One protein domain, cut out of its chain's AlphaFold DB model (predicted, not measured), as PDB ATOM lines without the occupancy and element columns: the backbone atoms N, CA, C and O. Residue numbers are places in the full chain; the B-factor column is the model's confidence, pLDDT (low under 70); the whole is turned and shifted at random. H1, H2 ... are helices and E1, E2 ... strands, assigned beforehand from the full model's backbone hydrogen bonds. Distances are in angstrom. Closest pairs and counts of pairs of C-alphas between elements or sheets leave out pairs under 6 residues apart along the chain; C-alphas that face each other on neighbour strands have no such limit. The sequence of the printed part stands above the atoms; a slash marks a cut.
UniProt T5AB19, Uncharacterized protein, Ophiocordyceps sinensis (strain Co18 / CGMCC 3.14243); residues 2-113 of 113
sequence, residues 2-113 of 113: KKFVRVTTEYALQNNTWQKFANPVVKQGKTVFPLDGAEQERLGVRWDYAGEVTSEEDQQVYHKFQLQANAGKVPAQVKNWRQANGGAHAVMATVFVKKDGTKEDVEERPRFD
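What this domain is: This is residues 2 to 113 of the 113 residues of an uncharacterized protein of Ophiocordyceps sinensis (strain Co18 / CGMCC 3.14243) (UniProt T5AB19). A strongly twisted, curled sheet of four strands has the longest helix, H1, laid across one face. Two short helices, H2 and H5, touch each other and graze the sheet, while H3 and H4 graze it near the end away from the turn of the E2 and E3 hairpin. The 112 printed residues run H1, H2, E1, H3, E2, E3, H4, E4, H5, and the sheet's order is E1, E2, E3, E4, all antiparallel. The class is mixed, helices and strands; the whole is compact, with a radius of gyration of the C-alphas of 13.6 A and spans of 40 by 28 by 26 A.

How they stand to each other: The inner strands E2, residues 45 to 54, and E3, residues 61 to 69, form an antiparallel hairpin, with N 48 and O 66 within hydrogen-bond range at 2.9 A. E2 bends by 55 degrees at residue 51. Edge strand E1, residues 31 to 33, is antiparallel to E2, with N 47 and O 33 at 2.7 A. Edge strand E4, residues 91 to 98, is antiparallel to E3, with N 65 and O 95 at 2.8 A. H1, residues 2 to 13, is on the sheet at a height of 9.6 A, two layers with the helix on one face. It lies over E2, and only just over E3 and E4, with 3 C-alphas falling on each; on the local plane it runs across the strands, at 72 degrees to E2. H2, residues 19 to 22, touches H5, residues 103 to 107; their closest C-alphas, of Ala 22 and Val 106, are 7.0 A apart. H3, residues 37 to 43, is close to H1 but not clearly touching, the closest C-alphas being Thr 8 and Leu 43 at 6.9 A. H4, residues 76 to 84, only grazes the sheet with its residues 78 to 83, and is apart from H1. Every O i to N i+4 pair is within hydrogen-bond range in H1, H3, H4 and H5; H2 is too short for such a pair.

Where its parts are: E2 measures 26.2 A from first to last C-alpha, E3 26.3 A, E4 20.2 A, H1 16.6 A and H4 12.3 A. H1 begins at C-alpha 2 (-32.756, -26.302, 10.091), E2 at C-alpha 45 (-26.346, -16.880, 16.280), and H5 ends at C-alpha 107 (-39.226, -12.270, 3.448).

The domain as a whole: The two C-alphas farthest apart are those of Gln 59 and Ala 76, 41.2 A. The printed part has no cut and no long link. The mean pLDDT of the printed part is 84.8; residues 2 to 3, 7 to 8 and 108 to 113 are under 70.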
ATOM      1  N   LYS A   2     -31.869 -27.006  11.052       68.00
ATOM      2  CA  LYS A   2     -32.756 -26.302  10.091       68.00
ATOM      3  C   LYS A   2     -33.912 -25.514  10.743       68.00
ATOM      4  O   LYS A   2     -34.091 -24.341  10.450       68.00
ATOM      5  N   LYS A   3     -34.634 -26.120  11.697       67.94
ATOM      6  CA  LYS A   3     -35.704 -25.443  12.462       67.94
ATOM      7  C   LYS A   3     -35.198 -24.249  13.282       67.94
ATOM      8  O   LYS A   3     -35.885 -23.246  13.374       67.94
ATOM      9  N   PHE A   4     -34.013 -24.372  13.875       70.00
ATOM     10  CA  PHE A   4     -33.407 -23.322  14.691       70.00
ATOM     11  C   PHE A   4     -33.012 -22.122  13.833       70.00
ATOM     12  O   PHE A   4     -33.434 -21.011  14.123       70.00
ATOM     13  N   VAL A   5     -32.301 -22.386  12.730       70.00
ATOM     14  CA  VAL A   5     -31.941 -21.386  11.719       70.00
ATOM     15  C   VAL A   5     -33.190 -20.650  11.243       70.00
ATOM     16  O   VAL A   5     -33.232 -19.430  11.326       70.00
ATOM     17  N   ARG A   6     -34.250 -21.382  10.871       72.25
ATOM     18  CA  ARG A   6     -35.514 -20.781  10.427       72.25
ATOM     19  C   ARG A   6     -36.123 -19.836  11.467       72.25
ATOM     20  O   ARG A   6     -36.424 -18.703  11.128       72.25
ATOM     21  N   VAL A   7     -36.244 -20.262  12.725       69.44
ATOM     22  CA  VAL A   7     -36.806 -19.423  13.803       69.44
ATOM     23  C   VAL A   7     -35.958 -18.171  14.044       69.44
ATOM     24  O   VAL A   7     -36.496 -17.091  14.271       69.44
ATOM     25  N   THR A   8     -34.629 -18.283  13.975       69.69
ATOM     26  CA  THR A   8     -33.739 -17.124  14.139       69.69
ATOM     27  C   THR A   8     -33.785 -16.176  12.942       69.69
ATOM     28  O   THR A   8     -33.657 -14.969  13.129       69.69
ATOM     29  N   THR A   9     -34.019 -16.696  11.732       72.06
ATOM     30  CA  THR A   9     -34.281 -15.889  10.534       72.06
ATOM     31  C   THR A   9     -35.618 -15.174  10.656       72.06
ATOM     32  O   THR A   9     -35.658 -13.961  10.515       72.06
ATOM     33  N   GLU A  10     -36.692 -15.886  11.003       75.50
ATOM     34  CA  GLU A  10     -38.018 -15.299  11.234       75.50
ATOM     35  C   GLU A  10     -37.933 -14.171  12.271       75.50
ATOM     36  O   GLU A  10     -38.460 -13.088  12.043       75.50
ATOM     37  N   TYR A  11     -37.195 -14.376  13.369       73.75
ATOM     38  CA  TYR A  11     -36.962 -13.344  14.385       73.75
ATOM     39  C   TYR A  11     -36.199 -12.127  13.838       73.75
ATOM     40  O   TYR A  11     -36.536 -10.992  14.169       73.75
ATOM     41  N   ALA A  12     -35.215 -12.339  12.961       71.12
ATOM     42  CA  ALA A  12     -34.478 -11.260  12.301       71.12
ATOM     43  C   ALA A  12     -35.331 -10.449  11.309       71.12
ATOM     44  O   ALA A  12     -34.967  -9.327  10.968       71.12
ATOM     45  N   LEU A  13     -36.468 -10.989  10.869       75.69
ATOM     46  CA  LEU A  13     -37.398 -10.325   9.954       75.69
ATOM     47  C   LEU A  13     -38.582  -9.669  10.677       75.69
ATOM     48  O   LEU A  13     -39.368  -8.957  10.055       75.69
ATOM     49  N   GLN A  14     -38.700  -9.839  11.998       76.25
ATOM     50  CA  GLN A  14     -39.774  -9.216  12.768       76.25
ATOM     51  C   GLN A  14     -39.668  -7.684  12.776       76.25
ATOM     52  O   GLN A  14     -38.585  -7.097  12.884       76.25
ATOM     53  N   ASN A  15     -40.836  -7.035  12.760       76.56
ATOM     54  CA  ASN A  15     -41.000  -5.581  12.832       76.56
ATOM     55  C   ASN A  15     -40.231  -4.856  11.715       76.56
ATOM     56  O   ASN A  15     -40.284  -5.279  10.567       76.56
ATOM     57  N   ASN A  16     -39.524  -3.766  12.028       81.88
ATOM     58  CA  ASN A  16     -38.730  -2.994  11.062       81.88
ATOM     59  C   ASN A  16     -37.292  -3.521  10.903       81.88
ATOM     60  O   ASN A  16     -36.454  -2.859  10.299       81.88
ATOM     61  N   THR A  17     -36.972  -4.704  11.442       83.75
ATOM     62  CA  THR A  17     -35.607  -5.258  11.384       83.75
ATOM     63  C   THR A  17     -35.178  -5.592   9.954       83.75
ATOM     64  O   THR A  17     -34.002  -5.432   9.635       83.75
ATOM     65  N   TRP A  18     -36.120  -5.949   9.071       86.31
ATOM     66  CA  TRP A  18     -35.867  -6.199   7.643       86.31
ATOM     67  C   TRP A  18     -35.128  -5.036   6.952       86.31
ATOM     68  O   TRP A  18     -34.295  -5.266   6.079       86.31
ATOM     69  N   GLN A  19     -35.340  -3.792   7.403       89.31
ATOM     70  CA  GLN A  19     -34.669  -2.606   6.859       89.31
ATOM     71  C   GLN A  19     -33.148  -2.674   7.030       89.31
ATOM     72  O   GLN A  19     -32.414  -2.186   6.177       89.31
ATOM     73  N   LYS A  20     -32.658  -3.331   8.092       88.62
ATOM     74  CA  LYS A  20     -31.220  -3.532   8.331       88.62
ATOM     75  C   LYS A  20     -30.576  -4.472   7.310       88.62
ATOM     76  O   LYS A  20     -29.358  -4.452   7.167       88.62
ATOM     77  N   PHE A  21     -31.380  -5.297   6.642       89.06
ATOM     78  CA  PHE A  21     -30.932  -6.234   5.616       89.06
ATOM     79  C   PHE A  21     -31.074  -5.658   4.205       89.06
ATOM     80  O   PHE A  21     -30.202  -5.881   3.374       89.06
ATOM     81  N   ALA A  22     -32.128  -4.877   3.948       89.69
ATOM     82  CA  ALA A  22     -32.284  -4.149   2.687       89.69
ATOM     83  C   ALA A  22     -31.298  -2.973   2.557       89.69
ATOM     84  O   ALA A  22     -30.863  -2.664   1.454       89.69
ATOM     85  N   ASN A  23     -30.945  -2.339   3.684       90.88
ATOM     86  CA  ASN A  23     -30.064  -1.172   3.763       90.88
ATOM     87  C   ASN A  23     -29.075  -1.299   4.942       90.88
ATOM     88  O   ASN A  23     -29.224  -0.622   5.969       90.88
ATOM     89  N   PRO A  24     -28.074  -2.193   4.857       91.44
ATOM     90  CA  PRO A  24     -27.116  -2.398   5.933       91.44
ATOM     91  C   PRO A  24     -26.226  -1.165   6.130       91.44
ATOM     92  O   PRO A  24     -25.482  -0.754   5.246       91.44
ATOM     93  N   VAL A  25     -26.255  -0.605   7.341       92.00
ATOM     94  CA  VAL A  25     -25.390   0.527   7.745       92.00
ATOM     95  C   VAL A  25     -24.025   0.043   8.258       92.00
ATOM     96  O   VAL A  25     -23.067   0.808   8.378       92.00
ATOM     97  N   VAL A  26     -23.913  -1.245   8.589       91.44
ATOM     98  CA  VAL A  26     -22.676  -1.833   9.110       91.44
ATOM     99  C   VAL A  26     -21.679  -2.116   7.985       91.44
ATOM    100  O   VAL A  26     -22.051  -2.416   6.856       91.44
ATOM    101  N   LYS A  27     -20.381  -2.055   8.301       93.75
ATOM    102  CA  LYS A  27     -19.319  -2.419   7.350       93.75
ATOM    103  C   LYS A  27     -19.300  -3.930   7.096       93.75
ATOM    104  O   LYS A  27     -19.719  -4.713   7.947       93.75
ATOM    105  N   GLN A  28     -18.744  -4.338   5.957       94.00
ATOM    106  CA  GLN A  28     -18.477  -5.746   5.658       94.00
ATOM    107  C   GLN A  28     -17.672  -6.413   6.792       94.00
ATOM    108  O   GLN A  28     -16.762  -5.814   7.370       94.00
ATOM    109  N   GLY A  29     -18.032  -7.651   7.126       90.44
ATOM    110  CA  GLY A  29     -17.470  -8.431   8.228       90.44
ATOM    111  C   GLY A  29     -18.016  -8.063   9.611       90.44
ATOM    112  O   GLY A  29     -17.466  -8.518  10.614       90.44
ATOM    113  N   LYS A  30     -19.052  -7.219   9.697       93.50
ATOM    114  CA  LYS A  30     -19.697  -6.841  10.963       93.50
ATOM    115  C   LYS A  30     -21.101  -7.414  11.082       93.50
ATOM    116  O   LYS A  30     -21.800  -7.602  10.089       93.50
ATOM    117  N   THR A  31     -21.507  -7.636  12.325       92.62
ATOM    118  CA  THR A  31     -22.842  -8.113  12.672       92.62
ATOM    119  C   THR A  31     -23.895  -7.056  12.390       92.62
ATOM    120  O   THR A  31     -23.766  -5.913  12.814       92.62
ATOM    121  N   VAL A  32     -24.944  -7.464  11.686       92.44
ATOM    122  CA  VAL A  32     -26.149  -6.683  11.381       92.44
ATOM    123  C   VAL A  32     -27.215  -6.952  12.433       92.44
ATOM    124  O   VAL A  32     -27.911  -6.037  12.879       92.44
ATOM    125  N   PHE A  33     -27.351  -8.222  12.825       90.94
ATOM    126  CA  PHE A  33     -28.388  -8.656  13.744       90.94
ATOM    127  C   PHE A  33     -28.064  -9.988  14.447       90.94
ATOM    128  O   PHE A  33     -27.607 -10.915  13.785       90.94
ATOM    129  N   PRO A  34     -28.389 -10.147  15.740       90.38
ATOM    130  CA  PRO A  34     -28.698  -9.073  16.682       90.38
ATOM    131  C   PRO A  34     -27.425  -8.287  17.041       90.38
ATOM    132  O   PRO A  34     -26.323  -8.833  17.042       90.38
ATOM    133  N   LEU A  35     -27.568  -6.990  17.328       88.12
ATOM    134  CA  LEU A  35     -26.442  -6.138  17.749       88.12
ATOM    135  C   LEU A  35     -26.187  -6.220  19.257       88.12
ATOM    136  O   LEU A  35     -25.056  -6.027  19.695       88.12
ATOM    137  N   ASP A  36     -27.232  -6.494  20.037       89.31
ATOM    138  CA  ASP A  36     -27.144  -6.586  21.488       89.31
ATOM    139  C   ASP A  36     -26.497  -7.906  21.936       89.31
ATOM    140  O   ASP A  36     -26.822  -8.983  21.430       89.31
ATOM    141  N   GLY A  37     -25.595  -7.821  22.915       88.44
ATOM    142  CA  GLY A  37     -24.849  -8.976  23.411       88.44
ATOM    143  C   GLY A  37     -25.740 -10.015  24.094       88.44
ATOM    144  O   GLY A  37     -25.562 -11.211  23.867       88.44
ATOM    145  N   ALA A  38     -26.736  -9.589  24.876       89.44
ATOM    146  CA  ALA A  38     -27.642 -10.520  25.545       89.44
ATOM    147  C   ALA A  38     -28.548 -11.237  24.533       89.44
ATOM    148  O   ALA A  38     -28.796 -12.439  24.663       89.44
ATOM    149  N   GLU A  39     -28.989 -10.545  23.481       88.69
ATOM    150  CA  GLU A  39     -29.691 -11.183  22.366       88.69
ATOM    151  C   GLU A  39     -28.801 -12.159  21.591       88.69
ATOM    152  O   GLU A  39     -29.263 -13.252  21.258       88.69
ATOM    153  N   GLN A  40     -27.530 -11.825  21.349       90.56
ATOM    154  CA  GLN A  40     -26.577 -12.746  20.722       90.56
ATOM    155  C   GLN A  40     -26.340 -14.002  21.572       90.56
ATOM    156  O   GLN A  40     -26.216 -15.097  21.023       90.56
ATOM    157  N   GLU A  41     -26.295 -13.887  22.903       91.56
ATOM    158  CA  GLU A  41     -26.202 -15.052  23.792       91.56
ATOM    159  C   GLU A  41     -27.490 -15.881  23.793       91.56
ATOM    160  O   GLU A  41     -27.443 -17.114  23.740       91.56
ATOM    161  N   ARG A  42     -28.650 -15.213  23.827       89.69
ATOM    162  CA  ARG A  42     -29.971 -15.853  23.855       89.69
ATOM    163  C   ARG A  42     -30.264 -16.610  22.562       89.69
ATOM    164  O   ARG A  42     -30.706 -17.757  22.614       89.69
ATOM    165  N   LEU A  43     -30.032 -15.973  21.415       89.19
ATOM    166  CA  LEU A  43     -30.220 -16.579  20.095       89.19
ATOM    167  C   LEU A  43     -29.053 -17.484  19.715       89.19
ATOM    168  O   LEU A  43     -29.225 -18.384  18.908       89.19
ATOM    169  N   GLY A  44     -27.857 -17.260  20.253       90.56
ATOM    170  CA  GLY A  44     -26.667 -18.051  19.955       90.56
ATOM    171  C   GLY A  44     -26.143 -17.939  18.523       90.56
ATOM    172  O   GLY A  44     -25.190 -18.634  18.184       90.56
ATOM    173  N   VAL A  45     -26.731 -17.094  17.679       90.31
ATOM    174  CA  VAL A  45     -26.346 -16.880  16.280       90.31
ATOM    175  C   VAL A  45     -26.369 -15.398  15.945       90.31
ATOM    176  O   VAL A  45     -27.026 -14.610  16.626       90.31
ATOM    177  N   ARG A  46     -25.656 -15.036  14.882       92.19
ATOM    178  CA  ARG A  46     -25.584 -13.676  14.356       92.19
ATOM    179  C   ARG A  46     -25.575 -13.682  12.831       92.19
ATOM    180  O   ARG A  46     -25.004 -14.583  12.226       92.19
ATOM    181  N   TRP A  47     -26.195 -12.675  12.237       91.56
ATOM    182  CA  TRP A  47     -26.110 -12.340  10.824       91.56
ATOM    183  C   TRP A  47     -25.008 -11.311  10.623       91.56
ATOM    184  O   TRP A  47     -25.139 -10.171  11.072       91.56
ATOM    185  N   ASP A  48     -23.946 -11.708   9.935       93.12
ATOM    186  CA  ASP A  48     -22.834 -10.837   9.573       93.12
ATOM    187  C   ASP A  48     -22.968 -10.394   8.110       93.12
ATOM    188  O   ASP A  48     -23.321 -11.188   7.234       93.12
ATOM    189  N   TYR A  49     -22.704  -9.115   7.837       94.81
ATOM    190  CA  TYR A  49     -22.756  -8.563   6.485       94.81
ATOM    191  C   TYR A  49     -21.502  -8.946   5.702       94.81
ATOM    192  O   TYR A  49     -20.390  -8.583   6.082       94.81
ATOM    193  N   ALA A  50     -21.668  -9.659   4.592       93.81
ATOM    194  CA  ALA A  50     -20.577 -10.148   3.754       93.81
ATOM    195  C   ALA A  50     -20.323  -9.281   2.508       93.81
ATOM    196  O   ALA A  50     -19.404  -9.593   1.753       93.81
ATOM    197  N   GLY A  51     -21.054  -8.174   2.337       94.62
ATOM    198  CA  GLY A  51     -20.871  -7.212   1.246       94.62
ATOM    199  C   GLY A  51     -21.959  -7.301   0.177       94.62
ATOM    200  O   GLY A  51     -22.946  -8.017   0.334       94.62
ATOM    201  N   GLU A  52     -21.777  -6.552  -0.904       95.00
ATOM    202  CA  GLU A  52     -22.659  -6.595  -2.073       95.00
ATOM    203  C   GLU A  52     -22.177  -7.657  -3.069       95.00
ATOM    204  O   GLU A  52     -20.977  -7.903  -3.205       95.00
ATOM    205  N   VAL A  53     -23.116  -8.280  -3.773       93.88
ATOM    206  CA  VAL A  53     -22.867  -9.168  -4.906       93.88
ATOM    207  C   VAL A  53     -23.796  -8.785  -6.051       93.88
ATOM    208  O   VAL A  53     -24.972  -8.497  -5.832       93.88
ATOM    209  N   THR A  54     -23.276  -8.785  -7.273       94.06
ATOM    210  CA  THR A  54     -24.100  -8.649  -8.476       94.06
ATOM    211  C   THR A  54     -24.490 -10.039  -8.950       94.06
ATOM    212  O   THR A  54     -23.624 -10.888  -9.158       94.06
ATOM    213  N   SER A  55     -25.786 -10.284  -9.091       86.75
ATOM    214  CA  SER A  55     -26.306 -11.542  -9.619       86.75
ATOM    215  C   SER A  55     -26.123 -11.585 -11.135       86.75
ATOM    216  O   SER A  55     -26.484 -10.647 -11.844       86.75
ATOM    217  N   GLU A  56     -25.567 -12.682 -11.643       88.38
ATOM    218  CA  GLU A  56     -25.371 -12.865 -13.084       88.38
ATOM    219  C   GLU A  56     -26.700 -13.113 -13.821       88.38
ATOM    220  O   GLU A  56     -26.827 -12.737 -14.984       88.38
ATOM    221  N   GLU A  57     -27.702 -13.681 -13.135       86.00
ATOM    222  CA  GLU A  57     -29.004 -14.060 -13.707       86.00
ATOM    223  C   GLU A  57     -29.869 -12.847 -14.079       86.00
ATOM    224  O   GLU A  57     -30.505 -12.831 -15.130       86.00
ATOM    225  N   ASP A  58     -29.917 -11.842 -13.206       88.56
ATOM    226  CA  ASP A  58     -30.811 -10.682 -13.325       88.56
ATOM    227  C   ASP A  58     -30.071  -9.337 -13.348       88.56
ATOM    228  O   ASP A  58     -30.713  -8.294 -13.473       88.56
ATOM    229  N   GLN A  59     -28.735  -9.352 -13.250       91.00
ATOM    230  CA  GLN A  59     -27.871  -8.165 -13.211       91.00
ATOM    231  C   GLN A  59     -28.210  -7.196 -12.061       91.00
ATOM    232  O   GLN A  59     -27.852  -6.018 -12.108       91.00
ATOM    233  N   GLN A  60     -28.896  -7.672 -11.014       91.62
ATOM    234  CA  GLN A  60     -29.254  -6.869  -9.844       91.62
ATOM    235  C   GLN A  60     -28.213  -7.005  -8.730       91.62
ATOM    236  O   GLN A  60     -27.507  -8.010  -8.620       91.62
ATOM    237  N   VAL A  61     -28.134  -5.979  -7.882       93.69
ATOM    238  CA  VAL A  61     -27.254  -5.964  -6.708       93.69
ATOM    239  C   VAL A  61     -28.002  -6.505  -5.494       93.69
ATOM    240  O   VAL A  61     -29.111  -6.071  -5.176       93.69
ATOM    241  N   TYR A  62     -27.359  -7.427  -4.789       92.50
ATOM    242  CA  TYR A  62     -27.847  -8.038  -3.563       92.50
ATOM    243  C   TYR A  62     -26.847  -7.827  -2.427       92.50
ATOM    244  O   TYR A  62     -25.636  -7.933  -2.611       92.50
ATOM    245  N   HIS A  63     -27.345  -7.593  -1.222       93.25
ATOM    246  CA  HIS A  63     -26.584  -7.695   0.010       93.25
ATOM    247  C   HIS A  63     -26.461  -9.161   0.427       93.25
ATOM    248  O   HIS A  63     -27.462  -9.858   0.601       93.25
ATOM    249  N   LYS A  64     -25.227  -9.626   0.614       92.62
ATOM    250  CA  LYS A  64     -24.912 -10.962   1.114       92.62
ATOM    251  C   LYS A  64     -24.790 -10.935   2.634       92.62
ATOM    252  O   LYS A  64     -24.029 -10.140   3.188       92.62
ATOM    253  N   PHE A  65     -25.458 -11.862   3.307       91.44
ATOM    254  CA  PHE A  65     -25.381 -12.060   4.752       91.44
ATOM    255  C   PHE A  65     -25.030 -13.503   5.081       91.44
ATOM    256  O   PHE A  65     -25.438 -14.428   4.383       91.44
ATOM    257  N   GLN A  66     -24.287 -13.694   6.164       92.12
ATOM    258  CA  GLN A  66     -23.906 -15.010   6.661       92.12
ATOM    259  C   GLN A  66     -24.422 -15.198   8.080       92.12
ATOM    260  O   GLN A  66     -24.111 -14.407   8.968       92.12
ATOM    261  N   LEU A  67     -25.176 -16.269   8.304       90.62
ATOM    262  CA  LEU A  67     -25.547 -16.708   9.639       90.62
ATOM    263  C   LEU A  67     -24.371 -17.467  10.243       90.62
ATOM    264  O   LEU A  67     -23.973 -18.504   9.721       90.62
ATOM    265  N   GLN A  68     -23.831 -16.983  11.351       91.06
ATOM    266  CA  GLN A  68     -22.716 -17.608  12.056       91.06
ATOM    267  C   GLN A  68     -23.098 -17.920  13.504       91.06
ATOM    268  O   GLN A  68     -23.917 -17.232  14.120       91.06
ATOM    269  N   ALA A  69     -22.485 -18.956  14.078       91.62
ATOM    270  CA  ALA A  69     -22.618 -19.237  15.506       91.62
ATOM    271  C   ALA A  69     -22.000 -18.101  16.334       91.62
ATOM    272  O   ALA A  69     -20.851 -17.714  16.097       91.62
ATOM    273  N   ASN A  70     -22.700 -17.622  17.363       90.12
ATOM    274  CA  ASN A  70     -22.129 -16.635  18.269       90.12
ATOM    275  C   ASN A  70     -20.911 -17.205  19.030       90.12
ATOM    276  O   ASN A  70     -20.849 -18.399  19.357       90.12
ATOM    277  N   ALA A  71     -19.918 -16.356  19.293       83.88
ATOM    278  CA  ALA A  71     -18.818 -16.681  20.192       83.88
ATOM    279  C   ALA A  71     -19.291 -16.564  21.654       83.88
ATOM    280  O   ALA A  71     -20.246 -15.862  21.955       83.88
ATOM    281  N   GLY A  72     -18.649 -17.278  22.582       85.81
ATOM    282  CA  GLY A  72     -19.027 -17.214  24.000       85.81
ATOM    283  C   GLY A  72     -20.239 -18.077  24.369       85.81
ATOM    284  O   GLY A  72     -20.344 -19.224  23.904       85.81
ATOM    285  N   LYS A  73     -21.092 -17.551  25.261       89.69
ATOM    286  CA  LYS A  73     -22.239 -18.248  25.861       89.69
ATOM    287  C   LYS A  73     -23.382 -18.344  24.853       89.69
ATOM    288  O   LYS A  73     -23.883 -17.339  24.374       89.69
ATOM    289  N   VAL A  74     -23.784 -19.569  24.532       91.00
ATOM    290  CA  VAL A  74     -24.836 -19.865  23.549       91.00
ATOM    291  C   VAL A  74     -25.631 -21.103  23.981       91.00
ATOM    292  O   VAL A  74     -25.117 -21.898  24.781       91.00
ATOM    293  N   PRO A  75     -26.844 -21.336  23.444       90.88
ATOM    294  CA  PRO A  75     -27.586 -22.568  23.688       90.88
ATOM    295  C   PRO A  75     -26.781 -23.813  23.291       90.88
ATOM    296  O   PRO A  75     -26.039 -23.806  22.306       90.88
ATOM    297  N   ALA A  76     -26.964 -24.914  24.028       90.88
ATOM    298  CA  ALA A  76     -26.171 -26.137  23.856       90.88
ATOM    299  C   ALA A  76     -26.197 -26.681  22.416       90.88
ATOM    300  O   ALA A  76     -25.178 -27.138  21.906       90.88
ATOM    301  N   GLN A  77     -27.336 -26.566  21.729       89.00
ATOM    302  CA  GLN A  77     -27.477 -26.991  20.333       89.00
ATOM    303  C   GLN A  77     -26.544 -26.213  19.392       89.00
ATOM    304  O   GLN A  77     -25.876 -26.816  18.555       89.00
ATOM    305  N   VAL A  78     -26.446 -24.890  19.567       88.88
ATOM    306  CA  VAL A  78     -25.538 -24.034  18.791       88.88
ATOM    307  C   VAL A  78     -24.090 -24.322  19.168       88.88
ATOM    308  O   VAL A  78     -23.249 -24.446  18.284       88.88
ATOM    309  N   LYS A  79     -23.793 -24.498  20.463       90.44
ATOM    310  CA  LYS A  79     -22.444 -24.852  20.933       90.44
ATOM    311  C   LYS A  79     -21.944 -26.144  20.284       90.44
ATOM    312  O   LYS A  79     -20.834 -26.158  19.756       90.44
ATOM    313  N   ASN A  80     -22.765 -27.192  20.297       90.94
ATOM    314  CA  ASN A  80     -22.415 -28.494  19.732       90.94
ATOM    315  C   ASN A  80     -22.221 -28.399  18.216       90.94
ATOM    316  O   ASN A  80     -21.238 -28.915  17.688       90.94
ATOM    317  N   TRP A  81     -23.108 -27.679  17.518       90.31
ATOM    318  CA  TRP A  81     -22.940 -27.430  16.086       90.31
ATOM    319  C   TRP A  81     -21.636 -26.675  15.800       90.31
ATOM    320  O   TRP A  81     -20.840 -27.116  14.976       90.31
ATOM    321  N   ARG A  82     -21.365 -25.591  16.536       90.69
ATOM    322  CA  ARG A  82     -20.152 -24.771  16.399       90.69
ATOM    323  C   ARG A  82     -18.879 -25.606  16.560       90.69
ATOM    324  O   ARG A  82     -17.944 -25.440  15.788       90.69
ATOM    325  N   GLN A  83     -18.840 -26.501  17.549       89.25
ATOM    326  CA  GLN A  83     -17.694 -27.384  17.793       89.25
ATOM    327  C   GLN A  83     -17.475 -28.398  16.663       89.25
ATOM    328  O   GLN A  83     -16.331 -28.688  16.334       89.25
ATOM    329  N   ALA A  84     -18.548 -28.892  16.046       89.62
ATOM    330  CA  ALA A  84     -18.466 -29.862  14.957       89.62
ATOM    331  C   ALA A  84     -18.173 -29.241  13.575       89.62
ATOM    332  O   ALA A  84     -17.777 -29.966  12.671       89.62
ATOM    333  N   ASN A  85     -18.376 -27.929  13.392       87.62
ATOM    334  CA  ASN A  85     -18.388 -27.287  12.065       87.62
ATOM    335  C   ASN A  85     -17.310 -26.202  11.874       87.62
ATOM    336  O   ASN A  85     -17.420 -25.391  10.964       87.62
ATOM    337  N   GLY A  86     -16.262 -26.171  12.706       80.81
ATOM    338  CA  GLY A  86     -15.124 -25.255  12.503       80.81
ATOM    339  C   GLY A  86     -15.166 -23.952  13.310       80.81
ATOM    340  O   GLY A  86     -14.454 -23.003  12.995       80.81
ATOM    341  N   GLY A  87     -15.955 -23.888  14.388       82.12
ATOM    342  CA  GLY A  87     -15.892 -22.789  15.354       82.12
ATOM    343  C   GLY A  87     -16.823 -21.614  15.046       82.12
ATOM    344  O   GLY A  87     -17.800 -21.732  14.315       82.12
ATOM    345  N   ALA A  88     -16.567 -20.466  15.680       75.75
ATOM    346  CA  ALA A  88     -17.471 -19.308  15.644       75.75
ATOM    347  C   ALA A  88     -17.538 -18.591  14.282       75.75
ATOM    348  O   ALA A  88     -18.436 -17.779  14.086       75.75
ATOM    349  N   HIS A  89     -16.614 -18.884  13.363       76.38
ATOM    350  CA  HIS A  89     -16.616 -18.359  11.992       76.38
ATOM    351  C   HIS A  89     -17.287 -19.308  10.989       76.38
ATOM    352  O   HIS A  89     -17.348 -19.002   9.801       76.38
ATOM    353  N   ALA A  90     -17.792 -20.455  11.452       82.56
ATOM    354  CA  ALA A  90     -18.528 -21.381  10.609       82.56
ATOM    355  C   ALA A  90     -19.852 -20.753  10.151       82.56
ATOM    356  O   ALA A  90     -20.660 -20.307  10.975       82.56
ATOM    357  N   VAL A  91     -20.070 -20.747   8.837       87.00
ATOM    358  CA  VAL A  91     -21.290 -20.233   8.208       87.00
ATOM    359  C   VAL A  91     -22.352 -21.331   8.227       87.00
ATOM    360  O   VAL A  91     -22.157 -22.410   7.678       87.00
ATOM    361  N   MET A  92     -23.466 -21.068   8.906       87.19
ATOM    362  CA  MET A  92     -24.640 -21.946   8.970       87.19
ATOM    363  C   MET A  92     -25.537 -21.811   7.743       87.19
ATOM    364  O   MET A  92     -26.205 -22.771   7.368       87.19
ATOM    365  N   ALA A  93     -25.626 -20.596   7.208       85.94
ATOM    366  CA  ALA A  93     -26.472 -20.240   6.081       85.94
ATOM    367  C   ALA A  93     -25.961 -18.945   5.451       85.94
ATOM    368  O   ALA A  93     -25.484 -18.056   6.163       85.94
ATOM    369  N   THR A  94     -26.122 -18.827   4.141       87.75
ATOM    370  CA  THR A  94     -25.948 -17.579   3.402       87.75
ATOM    371  C   THR A  94     -27.320 -17.108   2.923       87.75
ATOM    372  O   THR A  94     -28.208 -17.920   2.666       87.75
ATOM    373  N   VAL A  95     -27.520 -15.792   2.898       85.62
ATOM    374  CA  VAL A  95     -28.749 -15.149   2.426       85.62
ATOM    375  C   VAL A  95     -28.385 -13.958   1.556       85.62
ATOM    376  O   VAL A  95     -27.473 -13.198   1.887       85.62
ATOM    377  N   PHE A  96     -29.132 -13.784   0.472       87.56
ATOM    378  CA  PHE A  96     -29.029 -12.641  -0.424       87.56
ATOM    379  C   PHE A  96     -30.314 -11.827  -0.345       87.56
ATOM    380  O   PHE A  96     -31.394 -12.361  -0.569       87.56
ATOM    381  N   VAL A  97     -30.200 -10.540  -0.031       87.94
ATOM    382  CA  VAL A  97     -31.336  -9.614   0.025       87.94
ATOM    383  C   VAL A  97     -31.127  -8.542  -1.019       87.94
ATOM    384  O   VAL A  97     -30.033  -7.993  -1.120       87.94
ATOM    385  N   LYS A  98     -32.152  -8.253  -1.815       90.00
ATOM    386  CA  LYS A  98     -32.051  -7.232  -2.854       90.00
ATOM    387  C   LYS A  98     -31.707  -5.876  -2.232       90.00
ATOM    388  O   LYS A  98     -32.315  -5.472  -1.239       90.00
ATOM    389  N   LYS A  99     -30.723  -5.188  -2.812       90.94
ATOM    390  CA  LYS A  99     -30.358  -3.832  -2.398       90.94
ATOM    391  C   LYS A  99     -31.526  -2.881  -2.643       90.94
ATOM    392  O   LYS A  99     -32.173  -2.972  -3.686       90.94
ATOM    393  N   ASP A 100     -31.795  -2.014  -1.667       90.12
ATOM    394  CA  ASP A 100     -32.952  -1.108  -1.670       90.12
ATOM    395  C   ASP A 100     -34.307  -1.847  -1.805       90.12
ATOM    396  O   ASP A 100     -35.304  -1.269  -2.239       90.12
ATOM    397  N   GLY A 101     -34.342  -3.141  -1.453       84.69
ATOM    398  CA  GLY A 101     -35.519  -4.000  -1.580       84.69
ATOM    399  C   GLY A 101     -36.633  -3.680  -0.582       84.69
ATOM    400  O   GLY A 101     -36.428  -3.007   0.434       84.69
ATOM    401  N   THR A 102     -37.833  -4.184  -0.866       87.00
ATOM    402  CA  THR A 102     -38.985  -4.065   0.033       87.00
ATOM    403  C   THR A 102     -38.942  -5.116   1.139       87.00
ATOM    404  O   THR A 102     -38.085  -5.998   1.159       87.00
ATOM    405  N   LYS A 103     -39.888  -5.046   2.080       82.62
ATOM    406  CA  LYS A 103     -40.037  -6.071   3.116       82.62
ATOM    407  C   LYS A 103     -40.256  -7.458   2.502       82.62
ATOM    408  O   LYS A 103     -39.654  -8.426   2.959       82.62
ATOM    409  N   GLU A 104     -41.063  -7.530   1.448       82.19
ATOM    410  CA  GLU A 104     -41.356  -8.751   0.701       82.19
ATOM    411  C   GLU A 104     -40.084  -9.334   0.067       82.19
ATOM    412  O   GLU A 104     -39.859 -10.537   0.168       82.19
ATOM    413  N   ASP A 105     -39.189  -8.496  -0.476       79.06
ATOM    414  CA  ASP A 105     -37.892  -8.950  -1.007       79.06
ATOM    415  C   ASP A 105     -37.016  -9.619   0.071       79.06
ATOM    416  O   ASP A 105     -36.223 -10.514  -0.237       79.06
ATOM    417  N   VAL A 106     -37.148  -9.202   1.337       76.38
ATOM    418  CA  VAL A 106     -36.419  -9.803   2.467       76.38
ATOM    419  C   VAL A 106     -37.100 -11.085   2.967       76.38
ATOM    420  O   VAL A 106     -36.419 -12.029   3.372       76.38
ATOM    421  N   GLU A 107     -38.434 -11.138   2.946       74.81
ATOM    422  CA  GLU A 107     -39.226 -12.270   3.448       74.81
ATOM    423  C   GLU A 107     -39.306 -13.443   2.457       74.81
ATOM    424  O   GLU A 107     -39.229 -14.600   2.876       74.81
ATOM    425  N   GLU A 108     -39.418 -13.180   1.152       64.81
ATOM    426  CA  GLU A 108     -39.661 -14.221   0.143       64.81
ATOM    427  C   GLU A 108     -38.393 -14.933  -0.351       64.81
ATOM    428  O   GLU A 108     -38.493 -15.990  -0.979       64.81
ATOM    429  N   ARG A 109     -37.189 -14.391  -0.111       55.16
ATOM    430  CA  ARG A 109     -35.983 -14.860  -0.821       55.16
ATOM    431  C   ARG A 109     -34.670 -14.914  -0.036       55.16
ATOM    432  O   ARG A 109     -33.639 -14.496  -0.562       55.16
ATOM    433  N   PRO A 110     -34.577 -15.580   1.120       52.03
ATOM    434  CA  PRO A 110     -33.303 -16.181   1.460       52.03
ATOM    435  C   PRO A 110     -33.057 -17.369   0.512       52.03
ATOM    436  O   PRO A 110     -33.454 -18.498   0.798       52.03
ATOM    437  N   ARG A 111     -32.437 -17.121  -0.656       49.78
ATOM    438  CA  ARG A 111     -31.791 -18.194  -1.431       49.78
ATOM    439  C   ARG A 111     -30.693 -18.754  -0.526       49.78
ATOM    440  O   ARG A 111     -29.713 -18.065  -0.271       49.78
ATOM    441  N   PHE A 112     -30.925 -19.946   0.015       45.34
ATOM    442  CA  PHE A 112     -29.935 -20.694   0.776       45.34
ATOM    443  C   PHE A 112     -29.112 -21.519  -0.219       45.34
ATOM    444  O   PHE A 112     -29.627 -22.494  -0.767       45.34
ATOM    445  N   ASP A 113     -27.881 -21.094  -0.479       46.78
ATOM    446  CA  ASP A 113     -26.810 -21.885  -1.098       46.78
ATOM    447  C   ASP A 113     -26.195 -22.893  -0.109       46.78
ATOM    448  O   ASP A 113     -26.030 -22.552   1.090       46.78
TER     449      ASP A 113